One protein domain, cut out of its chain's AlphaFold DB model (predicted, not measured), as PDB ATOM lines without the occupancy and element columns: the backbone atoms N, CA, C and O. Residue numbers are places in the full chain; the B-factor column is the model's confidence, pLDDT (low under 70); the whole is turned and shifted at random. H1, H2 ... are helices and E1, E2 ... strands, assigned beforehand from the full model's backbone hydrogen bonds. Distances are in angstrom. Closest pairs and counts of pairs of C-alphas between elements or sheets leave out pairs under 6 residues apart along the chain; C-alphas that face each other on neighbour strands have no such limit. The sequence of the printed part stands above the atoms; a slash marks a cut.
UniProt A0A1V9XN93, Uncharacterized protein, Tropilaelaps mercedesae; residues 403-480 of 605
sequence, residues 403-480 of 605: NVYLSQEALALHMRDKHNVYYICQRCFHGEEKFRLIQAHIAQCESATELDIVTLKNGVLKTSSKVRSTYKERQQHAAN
ATOM      1  N   ASN A 403     238.586 155.407 135.975       80.38
ATOM      2  CA  ASN A 403     238.545 156.873 136.106       80.38
ATOM      3  C   ASN A 403     239.440 157.601 135.081       80.38
ATOM      4  O   ASN A 403     239.921 158.708 135.339       80.38
ATOM      5  N   VAL A 404     239.670 156.986 133.915       89.94
ATOM      6  CA  VAL A 404     240.170 157.679 132.720       89.94
ATOM      7  C   VAL A 404     238.992 158.226 131.913       89.94
ATOM      8  O   VAL A 404     238.138 157.477 131.446       89.94
ATOM      9  N   TYR A 405     238.972 159.542 131.721       91.69
ATOM     10  CA  TYR A 405     237.953 160.263 130.964       91.69
ATOM     11  C   TYR A 405     238.477 160.604 129.567       91.69
ATOM     12  O   TYR A 405     239.548 161.197 129.425       91.69
ATOM     13  N   LEU A 406     237.706 160.227 128.543       90.56
ATOM     14  CA  LEU A 406     238.043 160.439 127.127       90.56
ATOM     15  C   LEU A 406     237.746 161.866 126.633       90.56
ATOM     16  O   LEU A 406     238.212 162.248 125.564       90.56
ATOM     17  N   SER A 407     236.968 162.653 127.384       91.69
ATOM     18  CA  SER A 407     236.655 164.045 127.051       91.69
ATOM     19  C   SER A 407     236.573 164.929 128.298       91.69
ATOM     20  O   SER A 407     236.406 164.449 129.426       91.69
ATOM     21  N   GLN A 408     236.685 166.239 128.080       88.50
ATOM     22  CA  GLN A 408     236.624 167.255 129.127       88.50
ATOM     23  C   GLN A 408     235.229 167.322 129.773       88.50
ATOM     24  O   GLN A 408     235.103 167.503 130.983       88.50
ATOM     25  N   GLU A 409     234.185 167.114 128.976       89.19
ATOM     26  CA  GLU A 409     232.779 167.074 129.379       89.19
ATOM     27  C   GLU A 409     232.497 165.846 130.250       89.19
ATOM     28  O   GLU A 409     231.813 165.961 131.262       89.19
ATOM     29  N   ALA A 410     233.064 164.684 129.905       91.44
ATOM     30  CA  ALA A 410     232.907 163.458 130.686       91.44
ATOM     31  C   ALA A 410     233.524 163.590 132.093       91.44
ATOM     32  O   ALA A 410     232.894 163.207 133.083       91.44
ATOM     33  N   LEU A 411     234.715 164.197 132.197       91.88
ATOM     34  CA  LEU A 411     235.322 164.541 133.488       91.88
ATOM     35  C   LEU A 411     234.470 165.572 134.249       91.88
ATOM     36  O   LEU A 411     234.203 165.396 135.436       91.88
ATOM     37  N   ALA A 412     234.006 166.625 133.575       87.81
ATOM     38  CA  ALA A 412     233.201 167.678 134.189       87.81
ATOM     39  C   ALA A 412     231.856 167.158 134.737       87.81
ATOM     40  O   ALA A 412     231.454 167.526 135.842       87.81
ATOM     41  N   LEU A 413     231.190 166.255 134.009       88.44
ATOM     42  CA  LEU A 413     229.986 165.554 134.463       88.44
ATOM     43  C   LEU A 413     230.266 164.710 135.712       88.44
ATOM     44  O   LEU A 413     229.547 164.843 136.697       88.44
ATOM     45  N   HIS A 414     231.346 163.919 135.726       93.31
ATOM     46  CA  HIS A 414     231.762 163.180 136.924       93.31
ATOM     47  C   HIS A 414     232.024 164.112 138.120       93.31
ATOM     48  O   HIS A 414     231.577 163.828 139.231       93.31
ATOM     49  N   MET A 415     232.717 165.233 137.909       91.25
ATOM     50  CA  MET A 415     233.017 166.197 138.974       91.25
ATOM     51  C   MET A 415     231.744 166.815 139.568       91.25
ATOM     52  O   MET A 415     231.640 166.941 140.789       91.25
ATOM     53  N   ARG A 416     230.736 167.111 138.742       90.81
ATOM     54  CA  ARG A 416     229.405 167.508 139.223       90.81
ATOM     55  C   ARG A 416     228.717 166.369 139.986       90.81
ATOM     56  O   ARG A 416     228.289 166.569 141.116       90.81
ATOM     57  N   ASP A 417     228.640 165.178 139.392       91.75
ATOM     58  CA  ASP A 417     227.752 164.088 139.835       91.75
ATOM     59  C   ASP A 417     228.310 163.236 140.986       91.75
ATOM     60  O   ASP A 417     227.564 162.476 141.608       91.75
ATOM     61  N   LYS A 418     229.615 163.331 141.265       93.50
ATOM     62  CA  LYS A 418     230.283 162.638 142.382       93.50
ATOM     63  C   LYS A 418     230.864 163.576 143.437       93.50
ATOM     64  O   LYS A 418     230.982 163.152 144.582       93.50
ATOM     65  N   HIS A 419     231.184 164.823 143.081       89.56
ATOM     66  CA  HIS A 419     231.896 165.764 143.962       89.56
ATOM     67  C   HIS A 419     231.180 167.117 144.138       89.56
ATOM     68  O   HIS A 419     231.732 168.011 144.770       89.56
ATOM     69  N   ASN A 420     229.958 167.285 143.607       92.62
ATOM     70  CA  ASN A 420     229.162 168.527 143.663       92.62
ATOM     71  C   ASN A 420     229.905 169.780 143.146       92.62
ATOM     72  O   ASN A 420     229.668 170.903 143.594       92.62
ATOM     73  N   VAL A 421     230.805 169.602 142.176       93.50
ATOM     74  CA  VAL A 421     231.542 170.704 141.546       93.50
ATOM     75  C   VAL A 421     230.653 171.453 140.552       93.50
ATOM     76  O   VAL A 421     230.081 170.859 139.636       93.50
ATOM     77  N   TYR A 422     230.603 172.780 140.685       93.56
ATOM     78  CA  TYR A 422     229.877 173.677 139.772       93.56
ATOM     79  C   TYR A 422     230.800 174.626 139.000       93.56
ATOM     80  O   TYR A 422     230.413 175.130 137.941       93.56
ATOM     81  N   TYR A 423     232.016 174.852 139.503       96.00
ATOM     82  CA  TYR A 423     233.015 175.750 138.931       96.00
ATOM     83  C   TYR A 423     234.325 174.995 138.711       96.00
ATOM     84  O   TYR A 423     234.831 174.381 139.642       96.00
ATOM     85  N   ILE A 424     234.885 175.051 137.504       96.12
ATOM     86  CA  ILE A 424     236.146 174.386 137.146       96.12
ATOM     87  C   ILE A 424     237.113 175.423 136.575       96.12
ATOM     88  O   ILE A 424     236.719 176.249 135.750       96.12
ATOM     89  N   CYS A 425     238.378 175.365 136.991       96.56
ATOM     90  CA  CYS A 425     239.455 176.102 136.340       96.56
ATOM     91  C   CYS A 425     239.930 175.321 135.107       96.56
ATOM     92  O   CYS A 425     240.458 174.212 135.223       96.56
ATOM     93  N   GLN A 426     239.767 175.904 133.920       95.00
ATOM     94  CA  GLN A 426     240.110 175.278 132.638       95.00
ATOM     95  C   GLN A 426     241.612 174.984 132.480       95.00
ATOM     96  O   GLN A 426     241.997 174.189 131.625       95.00
ATOM     97  N   ARG A 427     242.463 175.612 133.301       94.38
ATOM     98  CA  ARG A 427     243.924 175.512 133.217       94.38
ATOM     99  C   ARG A 427     244.496 174.243 133.855       94.38
ATOM    100  O   ARG A 427     245.467 173.693 133.346       94.38
ATOM    101  N   CYS A 428     243.902 173.803 134.962       93.94
ATOM    102  CA  CYS A 428     244.424 172.748 135.840       93.94
ATOM    103  C   CYS A 428     243.393 171.653 136.178       93.94
ATOM    104  O   CYS A 428     243.742 170.668 136.821       93.94
ATOM    105  N   PHE A 429     242.128 171.834 135.780       93.75
ATOM    106  CA  PHE A 429     240.988 170.975 136.125       93.75
ATOM    107  C   PHE A 429     240.680 170.843 137.625       93.75
ATOM    108  O   PHE A 429     239.940 169.945 138.026       93.75
ATOM    109  N   HIS A 430     241.153 171.780 138.453       93.88
ATOM    110  CA  HIS A 430     240.641 171.938 139.815       93.88
ATOM    111  C   HIS A 430     239.175 172.381 139.786       93.88
ATOM    112  O   HIS A 430     238.781 173.201 138.948       93.88
ATOM    113  N   GLY A 431     238.371 171.837 140.697       94.50
ATOM    114  CA  GLY A 431     236.924 172.017 140.722       94.50
ATOM    115  C   GLY A 431     236.398 172.343 142.112       94.50
ATOM    116  O   GLY A 431     236.835 171.761 143.098       94.50
ATOM    117  N   GLU A 432     235.438 173.259 142.168       96.75
ATOM    118  CA  GLU A 432     234.879 173.822 143.394       96.75
ATOM    119  C   GLU A 432     233.347 173.886 143.356       96.75
ATOM    120  O   GLU A 432     232.725 174.132 142.315       96.75
ATOM    121  N   GLU A 433     232.723 173.734 144.524       94.94
ATOM    122  CA  GLU A 433     231.280 173.948 144.709       94.94
ATOM    123  C   GLU A 433     230.929 175.449 144.625       94.94
ATOM    124  O   GLU A 433     229.894 175.835 144.082       94.94
ATOM    125  N   LYS A 434     231.797 176.322 145.159       93.44
ATOM    126  CA  LYS A 434     231.488 177.737 145.425       93.44
ATOM    127  C   LYS A 434     232.409 178.683 144.651       93.44
ATOM    128  O   LYS A 434     233.629 178.581 144.730       93.44
ATOM    129  N   PHE A 435     231.833 179.698 143.998       95.06
ATOM    130  CA  PHE A 435     232.573 180.665 143.167       95.06
ATOM    131  C   PHE A 435     233.733 181.377 143.895       95.06
ATOM    132  O   PHE A 435     234.788 181.590 143.310       95.06
ATOM    133  N   ARG A 436     233.588 181.697 145.190       94.62
ATOM    134  CA  ARG A 436     234.684 182.301 145.975       94.62
ATOM    135  C   ARG A 436     235.890 181.366 146.140       94.62
ATOM    136  O   ARG A 436     237.010 181.856 146.219       94.62
ATOM    137  N   LEU A 437     235.671 180.049 146.171       96.12
ATOM    138  CA  LEU A 437     236.747 179.065 146.287       96.12
ATOM    139  C   LEU A 437     237.498 178.924 144.957       96.12
ATOM    140  O   LEU A 437     238.723 178.970 144.965       96.12
ATOM    141  N   ILE A 438     236.803 178.894 143.806       96.81
ATOM    142  CA  ILE A 438     237.507 178.852 142.508       96.81
ATOM    143  C   ILE A 438     238.293 180.144 142.234       96.81
ATOM    144  O   ILE A 438     239.362 180.088 141.637       96.81
ATOM    145  N   GLN A 439     237.815 181.301 142.713       95.94
ATOM    146  CA  GLN A 439     238.581 182.554 142.662       95.94
ATOM    147  C   GLN A 439     239.841 182.494 143.539       95.94
ATOM    148  O   GLN A 439     240.912 182.894 143.086       95.94
ATOM    149  N   ALA A 440     239.742 181.962 144.763       96.56
ATOM    150  CA  ALA A 440     240.899 181.770 145.643       96.56
ATOM    151  C   ALA A 440     241.913 180.769 145.057       96.56
ATOM    152  O   ALA A 440     243.115 181.017 145.112       96.56
ATOM    153  N   HIS A 441     241.434 179.688 144.434       96.88
ATOM    154  CA  HIS A 441     242.269 178.740 143.701       96.88
ATOM    155  C   HIS A 441     242.982 179.401 142.510       96.88
ATOM    156  O   HIS A 441     244.181 179.220 142.333       96.88
ATOM    157  N   ILE A 442     242.282 180.203 141.701       96.81
ATOM    158  CA  ILE A 442     242.879 180.865 140.527       96.81
ATOM    159  C   ILE A 442     243.918 181.918 140.919       96.81
ATOM    160  O   ILE A 442     244.909 182.068 140.216       96.81
ATOM    161  N   ALA A 443     243.773 182.566 142.077       96.25
ATOM    162  CA  ALA A 443     244.822 183.420 142.641       96.25
ATOM    163  C   ALA A 443     246.099 182.650 143.059       96.25
ATOM    164  O   ALA A 443     247.120 183.278 143.330       96.25
ATOM    165  N   GLN A 444     246.052 181.313 143.119       97.19
ATOM    166  CA  GLN A 444     247.178 180.422 143.436       97.19
ATOM    167  C   GLN A 444     247.641 179.580 142.229       97.19
ATOM    168  O   GLN A 444     248.758 179.069 142.230       97.19
ATOM    169  N   CYS A 445     246.804 179.417 141.200       96.44
ATOM    170  CA  CYS A 445     247.111 178.616 140.018       96.44
ATOM    171  C   CYS A 445     247.912 179.431 138.993       96.44
ATOM    172  O   CYS A 445     247.370 180.298 138.305       96.44
ATOM    173  N   GLU A 446     249.198 179.112 138.832       95.38
ATOM    174  CA  GLU A 446     250.063 179.772 137.850       95.38
ATOM    175  C   GLU A 446     249.460 179.760 136.435       95.38
ATOM    176  O   GLU A 446     248.960 178.747 135.938       95.38
ATOM    177  N   SER A 447     249.535 180.906 135.752       93.25
ATOM    178  CA  SER A 447     248.957 181.167 134.422       93.25
ATOM    179  C   SER A 447     247.429 181.058 134.284       93.25
ATOM    180  O   SER A 447     246.940 181.190 133.164       93.25
ATOM    181  N   ALA A 448     246.667 180.859 135.366       95.94
ATOM    182  CA  ALA A 448     245.210 180.969 135.328       95.94
ATOM    183  C   ALA A 448     244.747 182.424 135.517       95.94
ATOM    184  O   ALA A 448     245.352 183.212 136.243       95.94
ATOM    185  N   THR A 449     243.632 182.771 134.885       96.06
ATOM    186  CA  THR A 449     242.931 184.050 135.034       96.06
ATOM    187  C   THR A 449     241.474 183.800 135.423       96.06
ATOM    188  O   THR A 449     240.983 182.677 135.317       96.06
ATOM    189  N   GLU A 450     240.723 184.829 135.833       92.88
ATOM    190  CA  GLU A 450     239.283 184.644 136.086       92.88
ATOM    191  C   GLU A 450     238.540 184.128 134.830       92.88
ATOM    192  O   GLU A 450     237.541 183.422 134.959       92.88
ATOM    193  N   LEU A 451     239.026 184.437 133.614       94.00
ATOM    194  CA  LEU A 451     238.416 183.999 132.348       94.00
ATOM    195  C   LEU A 451     238.457 182.474 132.162       94.00
ATOM    196  O   LEU A 451     237.597 181.933 131.466       94.00
ATOM    197  N   ASP A 452     239.389 181.787 132.829       95.56
ATOM    198  CA  ASP A 452     239.502 180.328 132.859       95.56
ATOM    199  C   ASP A 452     238.454 179.664 133.782       95.56
ATOM    200  O   ASP A 452     238.440 178.437 133.910       95.56
ATOM    201  N   ILE A 453     237.560 180.431 134.430       95.81
ATOM    202  CA  ILE A 453     236.427 179.882 135.194       95.81
ATOM    203  C   ILE A 453     235.320 179.429 134.241       95.81
ATOM    204  O   ILE A 453     234.555 180.228 133.680       95.81
ATOM    205  N   VAL A 454     235.149 178.115 134.161       96.00
ATOM    206  CA  VAL A 454     234.039 177.470 133.463       96.00
ATOM    207  C   VAL A 454     233.001 177.004 134.481       96.00
ATOM    208  O   VAL A 454     233.330 176.463 135.535       96.00
ATOM    209  N   THR A 455     231.727 177.230 134.173       94.38
ATOM    210  CA  THR A 455     230.587 176.787 134.987       94.38
ATOM    211  C   THR A 455     229.917 175.572 134.363       94.38
ATOM    212  O   THR A 455     229.610 175.581 133.172       94.38
ATOM    213  N   LEU A 456     229.635 174.547 135.164       91.62
ATOM    214  CA  LEU A 456     228.737 173.460 134.778       91.62
ATOM    215  C   LEU A 456     227.288 173.919 134.949       91.62
ATOM    216  O   LEU A 456     226.828 174.157 136.066       91.62
ATOM    217  N   LYS A 457     226.539 174.005 133.846       86.25
ATOM    218  CA  LYS A 457     225.080 174.187 133.872       86.25
ATOM    219  C   LYS A 457     224.415 173.138 132.996       86.25
ATOM    220  O   LYS A 457     224.700 173.045 131.808       86.25
ATOM    221  N   ASN A 458     223.533 172.346 133.603       82.81
ATOM    222  CA  ASN A 458     222.801 171.246 132.965       82.81
ATOM    223  C   ASN A 458     223.720 170.223 132.258       82.81
ATOM    224  O   ASN A 458     223.334 169.609 131.276       82.81
ATOM    225  N   GLY A 459     224.949 170.046 132.761       77.12
ATOM    226  CA  GLY A 459     225.958 169.142 132.191       77.12
ATOM    227  C   GLY A 459     226.829 169.770 131.100       77.12
ATOM    228  O   GLY A 459     227.862 169.212 130.754       77.12
ATOM    229  N   VAL A 460     226.468 170.962 130.617       84.00
ATOM    230  CA  VAL A 460     227.250 171.715 129.634       84.00
ATOM    231  C   VAL A 460     228.243 172.630 130.352       84.00
ATOM    232  O   VAL A 460     227.871 173.398 131.245       84.00
ATOM    233  N   LEU A 461     229.504 172.575 129.923       88.00
ATOM    234  CA  LEU A 461     230.550 173.525 130.291       88.00
ATOM    235  C   LEU A 461     230.285 174.878 129.608       88.00
ATOM    236  O   LEU A 461     230.289 174.977 128.384       88.00
ATOM    237  N   LYS A 462     230.050 175.934 130.393       88.94
ATOM    238  CA  LYS A 462     229.810 177.304 129.905       88.94
ATOM    239  C   LYS A 462     230.778 178.279 130.575       88.94
ATOM    240  O   LYS A 462     230.779 178.387 131.801       88.94
ATOM    241  N   THR A 463     231.583 179.007 129.795       82.81
ATOM    242  CA  THR A 463     232.492 180.055 130.312       82.81
ATOM    243  C   THR A 463     231.711 181.070 131.146       82.81
ATOM    244  O   THR A 463     230.656 181.530 130.699       82.81
ATOM    245  N   SER A 464     232.198 181.431 132.335       72.31
ATOM    246  CA  SER A 464     231.426 182.243 133.284       72.31
ATOM    247  C   SER A 464     231.134 183.655 132.757       72.31
ATOM    248  O   SER A 464     231.992 184.538 132.768       72.31
ATOM    249  N   SER A 465     229.888 183.918 132.350       57.22
ATOM    250  CA  SER A 465     229.450 185.268 131.957       57.22
ATOM    251  C   SER A 465     229.576 186.277 133.103       57.22
ATOM    252  O   SER A 465     229.897 187.437 132.860       57.22
ATOM    253  N   LYS A 466     229.419 185.818 134.353       59.88
ATOM    254  CA  LYS A 466     229.557 186.631 135.572       59.88
ATOM    255  C   LYS A 466     231.002 187.072 135.858       59.88
ATOM    256  O   LYS A 466     231.197 188.007 136.624       59.88
ATOM    257  N   VAL A 467     231.997 186.433 135.236       56.41
ATOM    258  CA  VAL A 467     233.384 186.932 135.221       56.41
ATOM    259  C   VAL A 467     233.569 188.014 134.164       56.41
ATOM    260  O   VAL A 467     234.235 189.014 134.416       56.41
ATOM    261  N   ARG A 468     232.996 187.838 132.964       55.94
ATOM    262  CA  ARG A 468     233.180 188.809 131.871       55.94
ATOM    263  C   ARG A 468     232.695 190.210 132.266       55.94
ATOM    264  O   ARG A 468     233.315 191.185 131.856       55.94
ATOM    265  N   SER A 469     231.660 190.306 133.106       56.06
ATOM    266  CA  SER A 469     231.238 191.566 133.729       56.06
ATOM    267  C   SER A 469     232.294 192.140 134.683       56.06
ATOM    268  O   SER A 469     232.759 193.251 134.445       56.06
ATOM    269  N   THR A 470     232.742 191.387 135.698       57.16
ATOM    270  CA  THR A 470     233.688 191.895 136.718       57.16
ATOM    271  C   THR A 470     235.068 192.219 136.146       57.16
ATOM    272  O   THR A 470     235.765 193.101 136.644       57.16
ATOM    273  N   TYR A 471     235.473 191.534 135.075       57.31
ATOM    274  CA  TYR A 471     236.709 191.831 134.358       57.31
ATOM    275  C   TYR A 471     236.614 193.138 133.552       57.31
ATOM    276  O   TYR A 471     237.525 193.963 133.638       57.31
ATOM    277  N   LYS A 472     235.509 193.367 132.818       63.38
ATOM    278  CA  LYS A 472     235.281 194.618 132.065       63.38
ATOM    279  C   LYS A 472     235.203 195.820 133.017       63.38
ATOM    280  O   LYS A 472     235.879 196.819 132.796       63.38
ATOM    281  N   GLU A 473     234.470 195.667 134.116       66.62
ATOM    282  CA  GLU A 473     234.341 196.632 135.216       66.62
ATOM    283  C   GLU A 473     235.709 197.015 135.819       66.62
ATOM    284  O   GLU A 473     236.059 198.194 135.883       66.62
ATOM    285  N   ARG A 474     236.557 196.031 136.163       66.94
ATOM    286  CA  ARG A 474     237.925 196.294 136.653       66.94
ATOM    287  C   ARG A 474     238.834 196.955 135.613       66.94
ATOM    288  O   ARG A 474     239.615 197.827 135.991       66.94
ATOM    289  N   GLN A 475     238.758 196.575 134.333       70.94
ATOM    290  CA  GLN A 475     239.521 197.258 133.277       70.94
ATOM    291  C   GLN A 475     239.106 198.730 133.145       70.94
ATOM    292  O   GLN A 475     239.968 199.596 133.014       70.94
ATOM    293  N   GLN A 476     237.806 199.020 133.233       70.88
ATOM    294  CA  GLN A 476     237.270 200.376 133.122       70.88
ATOM    295  C   GLN A 476     237.687 201.248 134.321       70.88
ATOM    296  O   GLN A 476     238.170 202.364 134.130       70.88
ATOM    297  N   HIS A 477     237.656 200.711 135.548       70.12
ATOM    298  CA  HIS A 477     238.245 201.388 136.712       70.12
ATOM    299  C   HIS A 477     239.761 201.617 136.579       70.12
ATOM    300  O   HIS A 477     240.245 202.686 136.951       70.12
ATOM    301  N   ALA A 478     240.518 200.660 136.032       71.00
ATOM    302  CA  ALA A 478     241.960 200.809 135.828       71.00
ATOM    303  C   ALA A 478     242.304 201.887 134.781       71.00
ATOM    304  O   ALA A 478     243.237 202.663 134.989       71.00
ATOM    305  N   ALA A 479     241.530 201.983 133.694       72.50
ATOM    306  CA  ALA A 479     241.665 203.045 132.697       72.50
ATOM    307  C   ALA A 479     241.369 204.432 133.299       72.50
ATOM    308  O   ALA A 479     242.178 205.353 133.166       72.50
ATOM    309  N   ASN A 480     240.269 204.561 134.049       71.19
ATOM    310  CA  ASN A 480     239.880 205.823 134.685       71.19
ATOM    311  C   ASN A 480     240.899 206.271 135.755       71.19
ATOM    312  O   ASN A 480     241.245 207.452 135.831       71.19
TER     313      ASN A 480
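AT A GLANCE: This is residues 403 to 480 of the 605 residues of an uncharacterized protein of Tropilaelaps mercedesae (UniProt A0A1V9XN93). A small antiparallel sheet of three strands makes the middle, with helix H1 over one face and the short helix H2 over the other; helix H3 leads away as an arm, and its residues 472 to 480 stick out. The printed part has 78 residues, with named elements in the order H1 E1 H2 E2 E3 H3, three helices and three strands; the sheet runs E1 E2 E3 and the class is mixed. The whole is only just compact, close to loose, with a radius of gyration of the C-alphas of 13.4 A, and elongated, spanning 48 by 25 by 20 A.

IN THESE COORDINATES: Find C-alpha 408 at (236.624, 167.255, 129.127); from there H1 runs 15.6 A to residue 419. Next come E1, residues 423 to 425, and H2, residues 435 to 442. E2 covers residues 453 to 457, 12.8 A, and E3 residues 460 to 463. H3, residues 465 to 480, runs 23.2 A to C-alpha 480 at (239.880, 205.823, 134.685).

HOW THE PARTS SIT: Look first at E1 and E2, antiparallel, where N 424 and O 454 are 2.9 A apart. E2 and E3 form a hairpin, with N 455 and O 462 2.8 A apart. This is three layers, helices on both faces of a sheet: H1 runs across the strands at a height over the sheet of 9.5 A, and H2 along them at 8.0 A on the opposite face. The closest C-alphas of H1 and E3 are Glu 409 and Leu 461, 6.9 A; of E1 and H2, Tyr 423 and Phe 435, 6.5 A. H3 only grazes the sheet with residues 465 to 467. Every O i to N i+4 pair is within hydrogen-bond range in H1 and H2, and 11 of 12 in H3.

THE WHOLE: The C-alphas of Asn 403 and Asn 480, the two farthest apart, are 49.0 A apart. The printed part has no cut and no long link. Look at residues 465 to 474 for pLDDT under 70.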